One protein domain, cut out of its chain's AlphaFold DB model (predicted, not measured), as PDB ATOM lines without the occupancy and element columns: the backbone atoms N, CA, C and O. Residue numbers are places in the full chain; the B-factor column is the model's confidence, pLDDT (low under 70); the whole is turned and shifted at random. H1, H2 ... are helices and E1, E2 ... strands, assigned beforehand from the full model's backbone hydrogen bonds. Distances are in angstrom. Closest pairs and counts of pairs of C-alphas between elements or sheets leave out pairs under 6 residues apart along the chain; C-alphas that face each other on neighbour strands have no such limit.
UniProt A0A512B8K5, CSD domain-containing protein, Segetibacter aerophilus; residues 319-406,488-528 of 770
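What this domain is: This is residues 319 to 406 and 488 to 528 of the 770 residues of the protein "CSD domain-containing protein" of Segetibacter aerophilus (UniProt A0A512B8K5). Helix H3 lies in the middle of a rounded body, with the helical hairpin H1 and H2 on one side, the short helix H5 touching residues 375 to 379 of H3, and H4 on another side. The longest helix, H6, touches no other helix and runs along one edge of the body, near H4 but apart from H3, and a small two-strand hairpin, E1 and E2, lies at one end of the body. The printed part has 129 residues, with six named helices and two named strands in the order H1 H2 E1 E2 H3 H4 H5 H6; the sheet, E1 - E2, is antiparallel and the class is mostly helix. The whole is compact, with a radius of gyration of the C-alphas of 15.1 A and spans of 43 by 36 by 25 A.

How they stand to each other: E1, residues 357 to 359, and E2, residues 365 to 367, form an antiparallel hairpin at 168 degrees; N 358 and O 366 are 2.9 A apart, within hydrogen-bond range. A tight link leads from E2 to H3, residues 370 to 383, the hub, which touches four helices. H3 touches H4, residues 390 to 402, with residues 370 to 374 alone, closest at the C-alphas of Phe 370 and His 400, 7.2 A; this helical hairpin has a steep tilt of 40 degrees, opposite ways. H3 touches H1, residues 324 to 339, closest at the C-alphas of Cys 372 and Gln 328, 6.3 A, at a shallow tilt of 33 degrees, only just short of steep. H2, residues 347 to 355, only just touches H3, with 3 pairs of C-alphas within 8 A, the closest Lys 354 and Asn 373 at 6.0 A. H5, residues 496 to 502, touches H1, closest at the C-alphas of Ile 502 and Ser 339, 5.8 A. H6, residues 509 to 526, is close to but not clearly touching H4, the closest C-alphas being Leu 518 and Glu 390, 7.4 A; H3 and H6 are apart. Every O i to N i+4 pair is within hydrogen-bond range in H1, H3, H4 and H5, against 13 of 14 in H6 and 2 of 5 in H2, where 5 of 6 O i to N i+3 pairs are.

Where its parts are: H1 begins at C-alpha 324, (9.698, 61.664, 276.936), and is 22.9 A long; H3 is 20.2 A and H4 18.4 A. H6 is 25.4 A long and ends at C-alpha 526, (16.873, 73.265, 283.131).

The domain as a whole: The C-alphas farthest apart, Ser 361 and Lys 510, are 46.9 A apart. Residues 407 to 487 are not printed, and C-alphas 406 and 488 are 31.6 A apart across the cut. Of the links printed whole, none is long. Mean pLDDT of the printed part is 87.4; residues 359 to 365 and 403 to 406 are under 70.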
ATOM      1  N   PHE A 319      12.120  50.640 274.685       90.81
ATOM      2  CA  PHE A 319      11.576  51.802 275.409       90.81
ATOM      3  C   PHE A 319      12.451  53.059 275.305       90.81
ATOM      4  O   PHE A 319      11.929  54.171 275.339       90.81
ATOM      5  N   ILE A 320      13.767  52.907 275.134       87.88
ATOM      6  CA  ILE A 320      14.703  54.035 275.056       87.88
ATOM      7  C   ILE A 320      14.473  54.919 273.819       87.88
ATOM      8  O   ILE A 320      14.857  56.088 273.805       87.88
ATOM      9  N   PHE A 321      13.821  54.371 272.788       86.75
ATOM     10  CA  PHE A 321      13.461  55.075 271.553       86.75
ATOM     11  C   PHE A 321      12.103  55.787 271.644       86.75
ATOM     12  O   PHE A 321      11.658  56.429 270.690       86.75
ATOM     13  N   LEU A 322      11.393  55.652 272.766       89.50
ATOM     14  CA  LEU A 322      10.167  56.398 273.017       89.50
ATOM     15  C   LEU A 322      10.481  57.876 273.279       89.50
ATOM     16  O   LEU A 322      11.543  58.227 273.797       89.50
ATOM     17  N   ASN A 323       9.523  58.747 272.957       86.62
ATOM     18  CA  ASN A 323       9.581  60.145 273.381       86.62
ATOM     19  C   ASN A 323       9.450  60.258 274.917       86.62
ATOM     20  O   ASN A 323       9.026  59.312 275.580       86.62
ATOM     21  N   THR A 324       9.779  61.425 275.482       86.44
ATOM     22  CA  THR A 324       9.698  61.664 276.936       86.44
ATOM     23  C   THR A 324       8.344  61.252 277.547       86.44
ATOM     24  O   THR A 324       8.365  60.425 278.457       86.44
ATOM     25  N   PRO A 325       7.171  61.728 277.072       90.69
ATOM     26  CA  PRO A 325       5.883  61.322 277.652       90.69
ATOM     27  C   PRO A 325       5.628  59.807 277.650       90.69
ATOM     28  O   PRO A 325       5.136  59.256 278.634       90.69
ATOM     29  N   ASP A 326       5.994  59.120 276.571       92.06
ATOM     30  CA  ASP A 326       5.800  57.678 276.448       92.06
ATOM     31  C   ASP A 326       6.762  56.892 277.348       92.06
ATOM     32  O   ASP A 326       6.351  55.889 277.929       92.06
ATOM     33  N   GLN A 327       8.007  57.354 277.542       92.38
ATOM     34  CA  GLN A 327       8.915  56.775 278.547       92.38
ATOM     35  C   GLN A 327       8.357  56.936 279.968       92.38
ATOM     36  O   GLN A 327       8.438  56.014 280.780       92.38
ATOM     37  N   GLN A 328       7.759  58.090 280.274       93.12
ATOM     38  CA  GLN A 328       7.137  58.323 281.578       93.12
ATOM     39  C   GLN A 328       5.954  57.376 281.809       93.12
ATOM     40  O   GLN A 328       5.858  56.735 282.860       93.12
ATOM     41  N   ASN A 329       5.085  57.228 280.806       94.69
ATOM     42  CA  ASN A 329       3.960  56.295 280.858       94.69
ATOM     43  C   ASN A 329       4.409  54.833 280.916       94.69
ATOM     44  O   ASN A 329       3.785  54.046 281.624       94.69
ATOM     45  N   PHE A 330       5.512  54.479 280.251       95.19
ATOM     46  CA  PHE A 330       6.131  53.161 280.365       95.19
ATOM     47  C   PHE A 330       6.484  52.832 281.817       95.19
ATOM     48  O   PHE A 330       6.024  51.820 282.342       95.19
ATOM     49  N   ILE A 331       7.204  53.724 282.508       95.00
ATOM     50  CA  ILE A 331       7.550  53.531 283.925       95.00
ATOM     51  C   ILE A 331       6.292  53.420 284.792       95.00
ATOM     52  O   ILE A 331       6.180  52.493 285.592       95.00
ATOM     53  N   ARG A 332       5.314  54.316 284.615       96.19
ATOM     54  CA  ARG A 332       4.054  54.260 285.375       96.19
ATOM     55  C   ARG A 332       3.316  52.943 285.178       96.19
ATOM     56  O   ARG A 332       2.835  52.370 286.154       96.19
ATOM     57  N   LYS A 333       3.254  52.450 283.939       95.38
ATOM     58  CA  LYS A 333       2.612  51.176 283.614       95.38
ATOM     59  C   LYS A 333       3.331  49.999 284.272       95.38
ATOM     60  O   LYS A 333       2.662  49.126 284.812       95.38
ATOM     61  N   LEU A 334       4.666  50.001 284.321       94.94
ATOM     62  CA  LEU A 334       5.419  48.975 285.051       94.94
ATOM     63  C   LEU A 334       5.115  48.990 286.554       94.94
ATOM     64  O   LEU A 334       4.886  47.934 287.135       94.94
ATOM     65  N   PHE A 335       5.042  50.168 287.181       96.12
ATOM     66  CA  PHE A 335       4.636  50.282 288.589       96.12
ATOM     67  C   PHE A 335       3.181  49.866 288.826       96.12
ATOM     68  O   PHE A 335       2.868  49.267 289.853       96.12
ATOM     69  N   TYR A 336       2.288  50.143 287.878       95.50
ATOM     70  CA  TYR A 336       0.919  49.639 287.919       95.50
ATOM     71  C   TYR A 336       0.876  48.111 287.869       95.50
ATOM     72  O   TYR A 336       0.244  47.506 288.729       95.50
ATOM     73  N   LEU A 337       1.586  47.484 286.931       93.38
ATOM     74  CA  LEU A 337       1.664  46.026 286.837       93.38
ATOM     75  C   LEU A 337       2.295  45.404 288.087       93.38
ATOM     76  O   LEU A 337       1.762  44.430 288.612       93.38
ATOM     77  N   LEU A 338       3.338  46.033 288.637       94.62
ATOM     78  CA  LEU A 338       3.921  45.646 289.922       94.62
ATOM     79  C   LEU A 338       2.875  45.686 291.049       94.62
ATOM     80  O   LEU A 338       2.763  44.737 291.814       94.62
ATOM     81  N   SER A 339       2.046  46.736 291.114       94.19
ATOM     82  CA  SER A 339       0.960  46.841 292.108       94.19
ATOM     83  C   SER A 339      -0.149  45.794 291.936       94.19
ATOM     84  O   SER A 339      -0.921  45.551 292.863       94.19
ATOM     85  N   LYS A 340      -0.250  45.189 290.747       93.06
ATOM     86  CA  LYS A 340      -1.182  44.100 290.433       93.06
ATOM     87  C   LYS A 340      -0.567  42.714 290.608       93.06
ATOM     88  O   LYS A 340      -1.266  41.741 290.352       93.06
ATOM     89  N   ASN A 341       0.682  42.624 291.073       89.94
ATOM     90  CA  ASN A 341       1.448  41.379 291.149       89.94
ATOM     91  C   ASN A 341       1.500  40.649 289.797       89.94
ATOM     92  O   ASN A 341       1.360  39.432 289.755       89.94
ATOM     93  N   ALA A 342       1.642  41.398 288.695       88.00
ATOM     94  CA  ALA A 342       1.816  40.801 287.376       88.00
ATOM     95  C   ALA A 342       3.079  39.930 287.350       88.00
ATOM     96  O   ALA A 342       4.125  40.322 287.889       88.00
ATOM     97  N   ASP A 343       2.981  38.774 286.703       78.44
ATOM     98  CA  ASP A 343       4.105  37.866 286.556       78.44
ATOM     99  C   ASP A 343       5.244  38.563 285.792       78.44
ATOM    100  O   ASP A 343       5.051  39.482 284.996       78.44
ATOM    101  N   ASN A 344       6.487  38.163 286.061       81.62
ATOM    102  CA  ASN A 344       7.668  38.645 285.336       81.62
ATOM    103  C   ASN A 344       8.033  40.145 285.515       81.62
ATOM    104  O   ASN A 344       9.036  40.582 284.936       81.62
ATOM    105  N   ILE A 345       7.321  40.921 286.343       89.19
ATOM    106  CA  ILE A 345       7.670  42.306 286.710       89.19
ATOM    107  C   ILE A 345       8.205  42.361 288.148       89.19
ATOM    108  O   ILE A 345       7.570  41.888 289.083       89.19
ATOM    109  N   SER A 346       9.373  42.978 288.343       92.31
ATOM    110  CA  SER A 346       9.945  43.229 289.671       92.31
ATOM    111  C   SER A 346      10.554  44.626 289.744       92.31
ATOM    112  O   SER A 346      10.883  45.225 288.713       92.31
ATOM    113  N   TYR A 347      10.732  45.157 290.955       92.19
ATOM    114  CA  TYR A 347      11.379  46.457 291.128       92.19
ATOM    115  C   TYR A 347      12.810  46.458 290.573       92.19
ATOM    116  O   TYR A 347      13.226  47.441 289.970       92.19
ATOM    117  N   GLU A 348      13.546  45.358 290.710       91.19
ATOM    118  CA  GLU A 348      14.923  45.210 290.227       91.19
ATOM    119  C   GLU A 348      14.984  45.370 288.704       91.19
ATOM    120  O   GLU A 348      15.870  46.052 288.185       91.19
ATOM    121  N   LYS A 349      14.000  44.816 287.984       90.50
ATOM    122  CA  LYS A 349      13.879  44.993 286.531       90.50
ATOM    123  C   LYS A 349      13.577  46.436 286.140       90.50
ATOM    124  O   LYS A 349      14.150  46.924 285.168       90.50
ATOM    125  N   ILE A 350      12.714  47.119 286.894       92.44
ATOM    126  CA  ILE A 350      12.395  48.539 286.669       92.44
ATOM    127  C   ILE A 350      13.631  49.405 286.966       92.44
ATOM    128  O   ILE A 350      13.986  50.272 286.169       92.44
ATOM    129  N   ALA A 351      14.334  49.149 288.070       90.75
ATOM    130  CA  ALA A 351      15.541  49.876 288.457       90.75
ATOM    131  C   ALA A 351      16.672  49.710 287.424       90.75
ATOM    132  O   ALA A 351      17.372  50.675 287.112       90.75
ATOM    133  N   ALA A 352      16.800  48.527 286.813       88.50
ATOM    134  CA  ALA A 352      17.789  48.258 285.768       88.50
ATOM    135  C   ALA A 352      17.644  49.159 284.522       88.50
ATOM    136  O   ALA A 352      18.627  49.376 283.809       88.50
ATOM    137  N   LEU A 353      16.463  49.750 284.279       88.38
ATOM    138  CA  LEU A 353      16.238  50.691 283.171       88.38
ATOM    139  C   LEU A 353      17.140  51.933 283.256       88.38
ATOM    140  O   LEU A 353      17.484  52.508 282.226       88.38
ATOM    141  N   LYS A 354      17.594  52.312 284.458       82.69
ATOM    142  CA  LYS A 354      18.533  53.424 284.689       82.69
ATOM    143  C   LYS A 354      19.852  53.275 283.925       82.69
ATOM    144  O   LYS A 354      20.465  54.275 283.560       82.69
ATOM    145  N   ASN A 355      20.267  52.037 283.663       80.56
ATOM    146  CA  ASN A 355      21.518  51.716 282.973       80.56
ATOM    147  C   ASN A 355      21.333  51.532 281.459       80.56
ATOM    148  O   ASN A 355      22.278  51.174 280.760       80.56
ATOM    149  N   SER A 356      20.123  51.750 280.939       75.62
ATOM    150  CA  SER A 356      19.836  51.569 279.519       75.62
ATOM    151  C   SER A 356      20.369  52.751 278.713       75.62
ATOM    152  O   SER A 356      19.881  53.877 278.825       75.62
ATOM    153  N   THR A 357      21.370  52.487 277.878       71.38
ATOM    154  CA  THR A 357      21.920  53.446 276.914       71.38
ATOM    155  C   THR A 357      22.120  52.760 275.573       71.38
ATOM    156  O   THR A 357      22.623  51.639 275.535       71.38
ATOM    157  N   TYR A 358      21.790  53.438 274.479       70.12
ATOM    158  CA  TYR A 358      22.013  52.934 273.125       70.12
ATOM    159  C   TYR A 358      22.830  53.944 272.320       70.12
ATOM    160  O   TYR A 358      22.521  55.131 272.348       70.12
ATOM    161  N   SER A 359      23.869  53.496 271.609       65.12
ATOM    162  CA  SER A 359      24.730  54.360 270.784       65.12
ATOM    163  C   SER A 359      24.651  53.943 269.316       65.12
ATOM    164  O   SER A 359      24.855  52.773 269.006       65.12
ATOM    165  N   PHE A 360      24.381  54.889 268.415       63.41
ATOM    166  CA  PHE A 360      24.461  54.674 266.965       63.41
ATOM    167  C   PHE A 360      25.875  54.935 266.424       63.41
ATOM    168  O   PHE A 360      26.665  55.653 267.040       63.41
ATOM    169  N   SER A 361      26.162  54.415 265.225       53.56
ATOM    170  CA  SER A 361      27.414  54.643 264.482       53.56
ATOM    171  C   SER A 361      27.702  56.125 264.198       53.56
ATOM    172  O   SER A 361      28.861  56.515 264.117       53.56
ATOM    173  N   GLU A 362      26.669  56.969 264.122       54.62
ATOM    174  CA  GLU A 362      26.775  58.427 263.932       54.62
ATOM    175  C   GLU A 362      27.032  59.213 265.237       54.62
ATOM    176  O   GLU A 362      26.951  60.440 265.256       54.62
ATOM    177  N   GLY A 363      27.280  58.534 266.363       55.84
ATOM    178  CA  GLY A 363      27.563  59.174 267.655       55.84
ATOM    179  C   GLY A 363      26.333  59.679 268.424       55.84
ATOM    180  O   GLY A 363      26.480  60.164 269.546       55.84
ATOM    181  N   LYS A 364      25.113  59.531 267.882       57.38
ATOM    182  CA  LYS A 364      23.864  59.797 268.618       57.38
ATOM    183  C   LYS A 364      23.646  58.737 269.696       57.38
ATOM    184  O   LYS A 364      23.559  57.545 269.389       57.38
ATOM    185  N   LYS A 365      23.504  59.180 270.945       66.88
ATOM    186  CA  LYS A 365      23.143  58.326 272.080       66.88
ATOM    187  C   LYS A 365      21.680  58.528 272.465       66.88
ATOM    188  O   LYS A 365      21.214  59.658 272.581       66.88
ATOM    189  N   PHE A 366      20.968  57.434 272.694       71.31
ATOM    190  CA  PHE A 366      19.668  57.424 273.357       71.31
ATOM    191  C   PHE A 366      19.872  56.991 274.805       71.31
ATOM    192  O   PHE A 366      20.593  56.030 275.082       71.31
ATOM    193  N   GLN A 367      19.251  57.718 275.725       76.69
ATOM    194  CA  GLN A 367      19.317  57.448 277.157       76.69
ATOM    195  C   GLN A 367      17.964  57.728 277.805       76.69
ATOM    196  O   GLN A 367      17.096  58.364 277.201       76.69
ATOM    197  N   LEU A 368      17.817  57.251 279.037       85.31
ATOM    198  CA  LEU A 368      16.614  57.427 279.834       85.31
ATOM    199  C   LEU A 368      16.310  58.918 280.010       85.31
ATOM    200  O   LEU A 368      17.213  59.701 280.307       85.31
ATOM    201  N   ASP A 369      15.043  59.303 279.856       87.25
ATOM    202  CA  ASP A 369      14.589  60.663 280.139       87.25
ATOM    203  C   ASP A 369      15.058  61.143 281.526       87.25
ATOM    204  O   ASP A 369      15.083  60.382 282.499       87.25
ATOM    205  N   PHE A 370      15.419  62.424 281.629       87.81
ATOM    206  CA  PHE A 370      15.991  62.964 282.862       87.81
ATOM    207  C   PHE A 370      15.021  62.847 284.049       87.81
ATOM    208  O   PHE A 370      15.443  62.472 285.143       87.81
ATOM    209  N   SER A 371      13.717  63.077 283.840       90.94
ATOM    210  CA  SER A 371      12.712  62.919 284.902       90.94
ATOM    211  C   SER A 371      12.593  61.460 285.335       90.94
ATOM    212  O   SER A 371      12.561  61.176 286.530       90.94
ATOM    213  N   CYS A 372      12.599  60.527 284.379       92.25
ATOM    214  CA  CYS A 372      12.594  59.092 284.655       92.25
ATOM    215  C   CYS A 372      13.810  58.656 285.494       92.25
ATOM    216  O   CYS A 372      13.660  57.902 286.455       92.25
ATOM    217  N   ASN A 373      15.007  59.166 285.182       91.06
ATOM    218  CA  ASN A 373      16.222  58.866 285.945       91.06
ATOM    219  C   ASN A 373      16.149  59.428 287.375       91.06
ATOM    220  O   ASN A 373      16.436  58.712 288.335       91.06
ATOM    221  N   ILE A 374      15.686  60.674 287.537       93.25
ATOM    222  CA  ILE A 374      15.485  61.279 288.863       93.25
ATOM    223  C   ILE A 374      14.488  60.481 289.701       93.25
ATOM    224  O   ILE A 374      14.709  60.330 290.901       93.25
ATOM    225  N   ILE A 375      13.436  59.920 289.102       95.06
ATOM    226  CA  ILE A 375      12.490  59.059 289.817       95.06
ATOM    227  C   ILE A 375      13.155  57.795 290.340       95.06
ATOM    228  O   ILE A 375      13.095  57.541 291.543       95.06
ATOM    229  N   LEU A 376      13.826  57.030 289.473       93.75
ATOM    230  CA  LEU A 376      14.481  55.788 289.889       93.75
ATOM    231  C   LEU A 376      15.567  56.060 290.943       93.75
ATOM    232  O   LEU A 376      15.615  55.385 291.969       93.75
ATOM    233  N   ALA A 377      16.368  57.113 290.756       93.75
ATOM    234  CA  ALA A 377      17.373  57.531 291.730       93.75
ATOM    235  C   ALA A 377      16.762  58.002 293.063       93.75
ATOM    236  O   ALA A 377      17.337  57.757 294.122       93.75
ATOM    237  N   SER A 378      15.593  58.651 293.041       95.38
ATOM    238  CA  SER A 378      14.896  59.071 294.265       95.38
ATOM    239  C   SER A 378      14.398  57.872 295.068       95.38
ATOM    240  O   SER A 378      14.486  57.887 296.293       95.38
ATOM    241  N   ILE A 379      13.919  56.820 294.396       95.62
ATOM    242  CA  ILE A 379      13.499  55.577 295.055       95.62
ATOM    243  C   ILE A 379      14.678  54.892 295.743       95.62
ATOM    244  O   ILE A 379      14.569  54.527 296.914       95.62
ATOM    245  N   GLU A 380      15.817  54.777 295.062       92.62
ATOM    246  CA  GLU A 380      17.046  54.232 295.651       92.62
ATOM    247  C   GLU A 380      17.524  55.064 296.854       92.62
ATOM    248  O   GLU A 380      17.817  54.512 297.913       92.62
ATOM    249  N   SER A 381      17.546  56.393 296.717       94.12
ATOM    250  CA  SER A 381      18.006  57.310 297.766       94.12
ATOM    251  C   SER A 381      17.135  57.239 299.024       94.12
ATOM    252  O   SER A 381      17.657  57.154 300.135       94.12
ATOM    253  N   VAL A 382      15.805  57.225 298.868       95.56
ATOM    254  CA  VAL A 382      14.873  57.179 300.009       95.56
ATOM    255  C   VAL A 382      14.902  55.821 300.703       95.56
ATOM    256  O   VAL A 382      14.823  55.780 301.927       95.56
ATOM    257  N   ARG A 383      15.116  54.714 299.972       91.19
ATOM    258  CA  ARG A 383      15.411  53.408 300.596       91.19
ATOM    259  C   ARG A 383      16.670  53.454 301.470       91.19
ATOM    260  O   ARG A 383      16.735  52.740 302.463       91.19
ATOM    261  N   GLY A 384      17.635  54.309 301.121       87.06
ATOM    262  CA  GLY A 384      18.822  54.616 301.927       87.06
ATOM    263  C   GLY A 384      18.596  55.623 303.066       87.06
ATOM    264  O   GLY A 384      19.533  55.911 303.804       87.06
ATOM    265  N   GLY A 385      17.378  56.155 303.228       89.38
ATOM    266  CA  GLY A 385      16.972  57.003 304.354       89.38
ATOM    267  C   GLY A 385      16.861  58.504 304.064       89.38
ATOM    268  O   GLY A 385      16.458  59.254 304.951       89.38
ATOM    269  N   SER A 386      17.174  58.978 302.852       92.31
ATOM    270  CA  SER A 386      17.114  60.415 302.538       92.31
ATOM    271  C   SER A 386      16.707  60.717 301.099       92.31
ATOM    272  O   SER A 386      17.045  59.980 300.178       92.31
ATOM    273  N   PHE A 387      16.040  61.849 300.875       95.00
ATOM    274  CA  PHE A 387      15.804  62.372 299.526       95.00
ATOM    275  C   PHE A 387      17.105  62.838 298.858       95.00
ATOM    276  O   PHE A 387      18.076  63.179 299.535       95.00
ATOM    277  N   LEU A 388      17.107  62.890 297.523       94.56
ATOM    278  CA  LEU A 388      18.239  63.419 296.766       94.56
ATOM    279  C   LEU A 388      18.476  64.893 297.114       94.56
ATOM    280  O   LEU A 388      17.549  65.706 297.126       94.56
ATOM    281  N   ASN A 389      19.739  65.241 297.340       92.25
ATOM    282  CA  ASN A 389      20.172  66.620 297.529       92.25
ATOM    283  C   ASN A 389      20.583  67.276 296.195       92.25
ATOM    284  O   ASN A 389      20.649  66.628 295.148       92.25
ATOM    285  N   GLU A 390      20.874  68.579 296.240       87.94
ATOM    286  CA  GLU A 390      21.244  69.373 295.060       87.94
ATOM    287  C   GLU A 390      22.468  68.782 294.331       87.94
ATOM    288  O   GLU A 390      22.435  68.608 293.115       87.94
ATOM    289  N   GLU A 391      23.507  68.382 295.067       87.69
ATOM    290  CA  GLU A 391      24.736  67.789 294.517       87.69
ATOM    291  C   GLU A 391      24.478  66.474 293.765       87.69
ATOM    292  O   GLU A 391      24.973  66.280 292.652       87.69
ATOM    293  N   SER A 392      23.645  65.596 294.326       89.75
ATOM    294  CA  SER A 392      23.301  64.305 293.720       89.75
ATOM    295  C   SER A 392      22.538  64.489 292.410       89.75
ATOM    296  O   SER A 392      22.837  63.831 291.413       89.75
ATOM    297  N   ILE A 393      21.585  65.427 292.381       89.94
ATOM    298  CA  ILE A 393      20.822  65.752 291.169       89.94
ATOM    299  C   ILE A 393      21.752  66.320 290.094       89.94
ATOM    300  O   ILE A 393      21.663  65.915 288.933       89.94
ATOM    301  N   PHE A 394      22.676  67.212 290.465       85.12
ATOM    302  CA  PHE A 394      23.661  67.745 289.525       85.12
ATOM    303  C   PHE A 394      24.621  66.671 289.006       85.12
ATOM    304  O   PHE A 394      24.938  66.689 287.822       85.12
ATOM    305  N   SER A 395      25.018  65.696 289.826       84.94
ATOM    306  CA  SER A 395      25.824  64.554 289.370       84.94
ATOM    307  C   SER A 395      25.096  63.725 288.300       84.94
ATOM    308  O   SER A 395      25.683  63.378 287.272       84.94
ATOM    309  N   ILE A 396      23.798  63.457 288.497       85.94
ATOM    310  CA  ILE A 396      22.956  62.767 287.504       85.94
ATOM    311  C   ILE A 396      22.841  63.616 286.232       85.94
ATOM    312  O   ILE A 396      23.000  63.096 285.128       85.94
ATOM    313  N   LEU A 397      22.621  64.925 286.380       84.00
ATOM    314  CA  LEU A 397      22.545  65.858 285.260       84.00
ATOM    315  C   LEU A 397      23.846  65.886 284.450       84.00
ATOM    316  O   LEU A 397      23.788  65.844 283.227       84.00
ATOM    317  N   THR A 398      25.012  65.921 285.094       79.19
ATOM    318  CA  THR A 398      26.309  65.915 284.401       79.19
ATOM    319  C   THR A 398      26.459  64.673 283.527       79.19
ATOM    320  O   THR A 398      26.739  64.814 282.337       79.19
ATOM    321  N   LYS A 399      26.163  63.483 284.065       77.75
ATOM    322  CA  LYS A 399      26.173  62.228 283.292       77.75
ATOM    323  C   LYS A 399      25.179  62.264 282.127       77.75
ATOM    324  O   LYS A 399      25.481  61.793 281.034       77.75
ATOM    325  N   HIS A 400      24.004  62.860 282.340       78.44
ATOM    326  CA  HIS A 400      22.987  63.029 281.297       78.44
ATOM    327  C   HIS A 400      23.465  63.963 280.173       78.44
ATOM    328  O   HIS A 400      23.224  63.689 278.998       78.44
ATOM    329  N   ILE A 401      24.163  65.050 280.509       74.62
ATOM    330  CA  ILE A 401      24.685  66.034 279.545       74.62
ATOM    331  C   ILE A 401      25.875  65.476 278.747       74.62
ATOM    332  O   ILE A 401      25.996  65.764 277.555       74.62
ATOM    333  N   GLU A 402      26.744  64.675 279.368       71.19
ATOM    334  CA  GLU A 402      27.912  64.059 278.711       71.19
ATOM    335  C   GLU A 402      27.535  63.193 277.502       71.19
ATOM    336  O   GLU A 402      28.298  63.103 276.542       71.19
ATOM    337  N   ASN A 403      26.333  62.618 277.503       68.31
ATOM    338  CA  ASN A 403      25.845  61.778 276.414       68.31
ATOM    339  C   ASN A 403      25.296  62.558 275.196       68.31
ATOM    340  O   ASN A 403      24.843  61.922 274.250       68.31
ATOM    341  N   ASP A 404      25.362  63.900 275.195       62.72
ATOM    342  CA  ASP A 404      25.037  64.810 274.069       62.72
ATOM    343  C   ASP A 404      23.694  64.517 273.375       62.72
ATOM    344  O   ASP A 404      23.583  64.461 272.150       62.72
ATOM    345  N   THR A 405      22.653  64.287 274.176       62.97
ATOM    346  CA  THR A 405      21.348  63.842 273.675       62.97
ATOM    347  C   THR A 405      20.438  65.010 273.289       62.97
ATOM    348  O   THR A 405      20.383  66.043 273.961       62.97
ATOM    349  N   ALA A 406      19.657  64.831 272.221       60.19
ATOM    350  CA  ALA A 406      18.547  65.713 271.869       60.19
ATOM    351  C   ALA A 406      17.343  65.420 272.787       60.19
ATOM    352  O   ALA A 406      16.366  64.807 272.365       60.19
ATOM    353  N   PRO A 488      -3.933  57.326 292.553       91.12
ATOM    354  CA  PRO A 488      -4.909  57.717 291.540       91.12
ATOM    355  C   PRO A 488      -5.635  56.517 290.920       91.12
ATOM    356  O   PRO A 488      -5.121  55.399 290.903       91.12
ATOM    357  N   ARG A 489      -6.816  56.759 290.333       91.06
ATOM    358  CA  ARG A 489      -7.585  55.723 289.614       91.06
ATOM    359  C   ARG A 489      -6.878  55.248 288.342       91.06
ATOM    360  O   ARG A 489      -6.940  54.066 288.015       91.06
ATOM    361  N   HIS A 490      -6.250  56.169 287.614       92.56
ATOM    362  CA  HIS A 490      -5.533  55.883 286.377       92.56
ATOM    363  C   HIS A 490      -4.028  55.917 286.636       92.56
ATOM    364  O   HIS A 490      -3.508  56.887 287.183       92.56
ATOM    365  N   TYR A 491      -3.311  54.879 286.198       94.12
ATOM    366  CA  TYR A 491      -1.866  54.797 286.419       94.12
ATOM    367  C   TYR A 491      -1.083  55.918 285.721       94.12
ATOM    368  O   TYR A 491       0.006  56.279 286.161       94.12
ATOM    369  N   ASN A 492      -1.651  56.509 284.665       93.31
ATOM    370  CA  ASN A 492      -1.094  57.668 283.964       93.31
ATOM    371  C   ASN A 492      -0.942  58.909 284.858       93.31
ATOM    372  O   ASN A 492      -0.253  59.844 284.460       93.31
ATOM    373  N   ASP A 493      -1.529  58.922 286.053       92.69
ATOM    374  CA  ASP A 493      -1.393  60.016 287.015       92.69
ATOM    375  C   ASP A 493      -0.457  59.671 288.183       92.69
ATOM    376  O   ASP A 493      -0.284  60.487 289.086       92.69
ATOM    377  N   TYR A 494       0.167  58.485 288.182       96.06
ATOM    378  CA  TYR A 494       1.061  58.070 289.263       96.06
ATOM    379  C   TYR A 494       2.262  59.016 289.407       96.06
ATOM    380  O   TYR A 494       2.965  59.325 288.432       96.06
ATOM    381  N   THR A 495       2.503  59.422 290.653       95.88
ATOM    382  CA  THR A 495       3.626  60.252 291.092       95.88
ATOM    383  C   THR A 495       4.689  59.433 291.831       95.88
ATOM    384  O   THR A 495       4.501  58.256 292.150       95.88
ATOM    385  N   LEU A 496       5.811  60.071 292.171       96.56
ATOM    386  CA  LEU A 496       6.859  59.491 293.008       96.56
ATOM    387  C   LEU A 496       6.315  58.997 294.360       96.56
ATOM    388  O   LEU A 496       6.684  57.913 294.807       96.56
ATOM    389  N   ALA A 497       5.410  59.753 294.993       96.00
ATOM    390  CA  ALA A 497       4.786  59.340 296.249       96.00
ATOM    391  C   ALA A 497       3.936  58.068 296.085       96.00
ATOM    392  O   ALA A 497       3.909  57.207 296.972       96.00
ATOM    393  N   ASN A 498       3.278  57.912 294.934       96.44
ATOM    394  CA  ASN A 498       2.553  56.687 294.619       96.44
ATOM    395  C   ASN A 498       3.503  55.502 294.425       96.44
ATOM    396  O   ASN A 498       3.213  54.419 294.925       96.44
ATOM    397  N   PHE A 499       4.658  55.699 293.784       97.06
ATOM    398  CA  PHE A 499       5.670  54.644 293.661       97.06
ATOM    399  C   PHE A 499       6.218  54.206 295.021       97.06
ATOM    400  O   PHE A 499       6.350  53.006 295.255       97.06
ATOM    401  N   PHE A 500       6.462  55.136 295.951       96.19
ATOM    402  CA  PHE A 500       6.818  54.775 297.329       96.19
ATOM    403  C   PHE A 500       5.735  53.925 297.993       96.19
ATOM    404  O   PHE A 500       6.053  52.915 298.612       96.19
ATOM    405  N   SER A 501       4.466  54.296 297.813       94.62
ATOM    406  CA  SER A 501       3.331  53.556 298.373       94.62
ATOM    407  C   SER A 501       3.230  52.138 297.797       94.62
ATOM    408  O   SER A 501       3.075  51.191 298.556       94.62
ATOM    409  N   ILE A 502       3.387  51.974 296.477       96.25
ATOM    410  CA  ILE A 502       3.378  50.661 295.800       96.25
ATOM    411  C   ILE A 502       4.522  49.769 296.296       96.25
ATOM    412  O   ILE A 502       4.352  48.563 296.442       96.25
ATOM    413  N   LEU A 503       5.687  50.360 296.566       95.81
ATOM    414  CA  LEU A 503       6.871  49.648 297.049       95.81
ATOM    415  C   LEU A 503       6.915  49.483 298.575       95.81
ATOM    416  O   LEU A 503       7.912  48.969 299.079       95.81
ATOM    417  N   ASN A 504       5.893  49.936 299.308       94.69
ATOM    418  CA  ASN A 504       5.872  49.977 300.774       94.69
ATOM    419  C   ASN A 504       7.091  50.698 301.393       94.69
ATOM    420  O   ASN A 504       7.626  50.285 302.419       94.69
ATOM    421  N   ILE A 505       7.547  51.786 300.766       95.06
ATOM    422  CA  ILE A 505       8.650  52.617 301.266       95.06
ATOM    423  C   ILE A 505       8.075  53.727 302.144       95.06
ATOM    424  O   ILE A 505       7.309  54.573 301.680       95.06
ATOM    425  N   HIS A 506       8.480  53.759 303.412       93.31
ATOM    426  CA  HIS A 506       8.142  54.853 304.315       93.31
ATOM    427  C   HIS A 506       9.001  56.090 304.029       93.31
ATOM    428  O   HIS A 506      10.208  55.985 303.825       93.31
ATOM    429  N   PHE A 507       8.385  57.274 304.045       93.19
ATOM    430  CA  PHE A 507       9.080  58.547 303.863       93.19
ATOM    431  C   PHE A 507       8.426  59.663 304.681       93.19
ATOM    432  O   PHE A 507       7.219  59.644 304.941       93.19
ATOM    433  N   ASP A 508       9.225  60.658 305.065       89.88
ATOM    434  CA  ASP A 508       8.718  61.869 305.706       89.88
ATOM    435  C   ASP A 508       7.995  62.759 304.682       89.88
ATOM    436  O   ASP A 508       8.575  63.193 303.681       89.88
ATOM    437  N   LYS A 509       6.719  63.067 304.950       89.56
ATOM    438  CA  LYS A 509       5.897  63.926 304.087       89.56
ATOM    439  C   LYS A 509       6.455  65.340 303.994       89.56
ATOM    440  O   LYS A 509       6.364  65.944 302.929       89.56
ATOM    441  N   LYS A 510       7.014  65.882 305.082       88.25
ATOM    442  CA  LYS A 510       7.599  67.226 305.051       88.25
ATOM    443  C   LYS A 510       8.830  67.232 304.140       88.25
ATOM    444  O   LYS A 510       8.882  68.031 303.209       88.25
ATOM    445  N   GLY A 511       9.748  66.289 304.343       90.62
ATOM    446  CA  GLY A 511      10.924  66.087 303.498       90.62
ATOM    447  C   GLY A 511      10.586  65.879 302.020       90.62
ATOM    448  O   GLY A 511      11.285  66.405 301.159       90.62
ATOM    449  N   TYR A 512       9.480  65.195 301.710       94.25
ATOM    450  CA  TYR A 512       9.008  65.023 300.334       94.25
ATOM    451  C   TYR A 512       8.648  66.351 299.653       94.25
ATOM    452  O   TYR A 512       9.099  66.623 298.541       94.25
ATOM    453  N   PHE A 513       7.865  67.209 300.313       92.69
ATOM    454  CA  PHE A 513       7.486  68.505 299.737       92.69
ATOM    455  C   PHE A 513       8.636  69.521 299.754       92.69
ATOM    456  O   PHE A 513       8.726  70.341 298.837       92.69
ATOM    457  N   ASP A 514       9.560  69.416 300.714       91.06
ATOM    458  CA  ASP A 514      10.834  70.145 300.686       91.06
ATOM    459  C   ASP A 514      11.666  69.730 299.452       91.06
ATOM    460  O   ASP A 514      12.215  70.581 298.745       91.06
ATOM    461  N   PHE A 515      11.692  68.431 299.127       94.38
ATOM    462  CA  PHE A 515      12.319  67.905 297.913       94.38
ATOM    463  C   PHE A 515      11.635  68.418 296.635       94.38
ATOM    464  O   PHE A 515      12.331  68.862 295.722       94.38
ATOM    465  N   LEU A 516      10.299  68.471 296.568       95.12
ATOM    466  CA  LEU A 516       9.603  69.079 295.419       95.12
ATOM    467  C   LEU A 516       9.958  70.567 295.243       95.12
ATOM    468  O   LEU A 516      10.123  71.030 294.111       95.12
ATOM    469  N   GLY A 517      10.146  71.306 296.341       92.12
ATOM    470  CA  GLY A 517      10.650  72.683 296.311       92.12
ATOM    471  C   GLY A 517      12.072  72.795 295.743       92.12
ATOM    472  O   GLY A 517      12.359  73.686 294.935       92.12
ATOM    473  N   LEU A 518      12.961  71.855 296.089       92.25
ATOM    474  CA  LEU A 518      14.288  71.745 295.472       92.25
ATOM    475  C   LEU A 518      14.185  71.466 293.963       92.25
ATOM    476  O   LEU A 518      14.873  72.118 293.174       92.25
ATOM    477  N   LEU A 519      13.303  70.553 293.545       94.19
ATOM    478  CA  LEU A 519      13.085  70.259 292.127       94.19
ATOM    479  C   LEU A 519      12.564  71.484 291.366       94.19
ATOM    480  O   LEU A 519      13.093  71.780 290.296       94.19
ATOM    481  N   ASN A 520      11.613  72.245 291.923       91.88
ATOM    482  CA  ASN A 520      11.166  73.517 291.340       91.88
ATOM    483  C   ASN A 520      12.347  74.477 291.138       91.88
ATOM    484  O   ASN A 520      12.514  75.022 290.047       91.88
ATOM    485  N   LYS A 521      13.202  74.652 292.157       88.00
ATOM    486  CA  LYS A 521      14.400  75.508 292.080       88.00
ATOM    487  C   LYS A 521      15.331  75.082 290.941       88.00
ATOM    488  O   LYS A 521      15.788  75.941 290.191       88.00
ATOM    489  N   ILE A 522      15.603  73.787 290.792       88.94
ATOM    490  CA  ILE A 522      16.484  73.259 289.737       88.94
ATOM    491  C   ILE A 522      15.834  73.407 288.353       88.94
ATOM    492  O   ILE A 522      16.489  73.829 287.396       88.94
ATOM    493  N   ASN A 523      14.534  73.133 288.240       90.44
ATOM    494  CA  ASN A 523      13.807  73.163 286.972       90.44
ATOM    495  C   ASN A 523      13.742  74.570 286.343       90.44
ATOM    496  O   ASN A 523      13.643  74.687 285.122       90.44
ATOM    497  N   ILE A 524      13.878  75.638 287.150       85.94
ATOM    498  CA  ILE A 524      14.051  77.021 286.661       85.94
ATOM    499  C   ILE A 524      15.235  77.120 285.698       85.94
ATOM    500  O   ILE A 524      15.146  77.832 284.709       85.94
ATOM    501  N   TYR A 525      16.339  76.424 285.963       84.69
ATOM    502  CA  TYR A 525      17.523  76.483 285.105       84.69
ATOM    503  C   TYR A 525      17.407  75.543 283.915       84.69
ATOM    504  O   TYR A 525      17.724  75.941 282.796       84.69
ATOM    505  N   LEU A 526      16.939  74.313 284.153       86.38
ATOM    506  CA  LEU A 526      16.873  73.265 283.131       86.38
ATOM    507  C   LEU A 526      16.091  73.723 281.897       86.38
ATOM    508  O   LEU A 526      16.594  73.613 280.781       86.38
ATOM    509  N   LYS A 527      14.948  74.392 282.103       85.75
ATOM    510  CA  LYS A 527      14.104  74.937 281.023       85.75
ATOM    511  C   LYS A 527      14.816  75.938 280.105       85.75
ATOM    512  O   LYS A 527      14.388  76.138 278.971       85.75
ATOM    513  N   HIS A 528      15.896  76.564 280.568       87.19
ATOM    514  CA  HIS A 528      16.687  77.514 279.785       87.19
ATOM    515  C   HIS A 528      17.952  76.889 279.178       87.19
ATOM    516  O   HIS A 528      18.593  77.522 278.336       87.19
TER     517      HIS A 528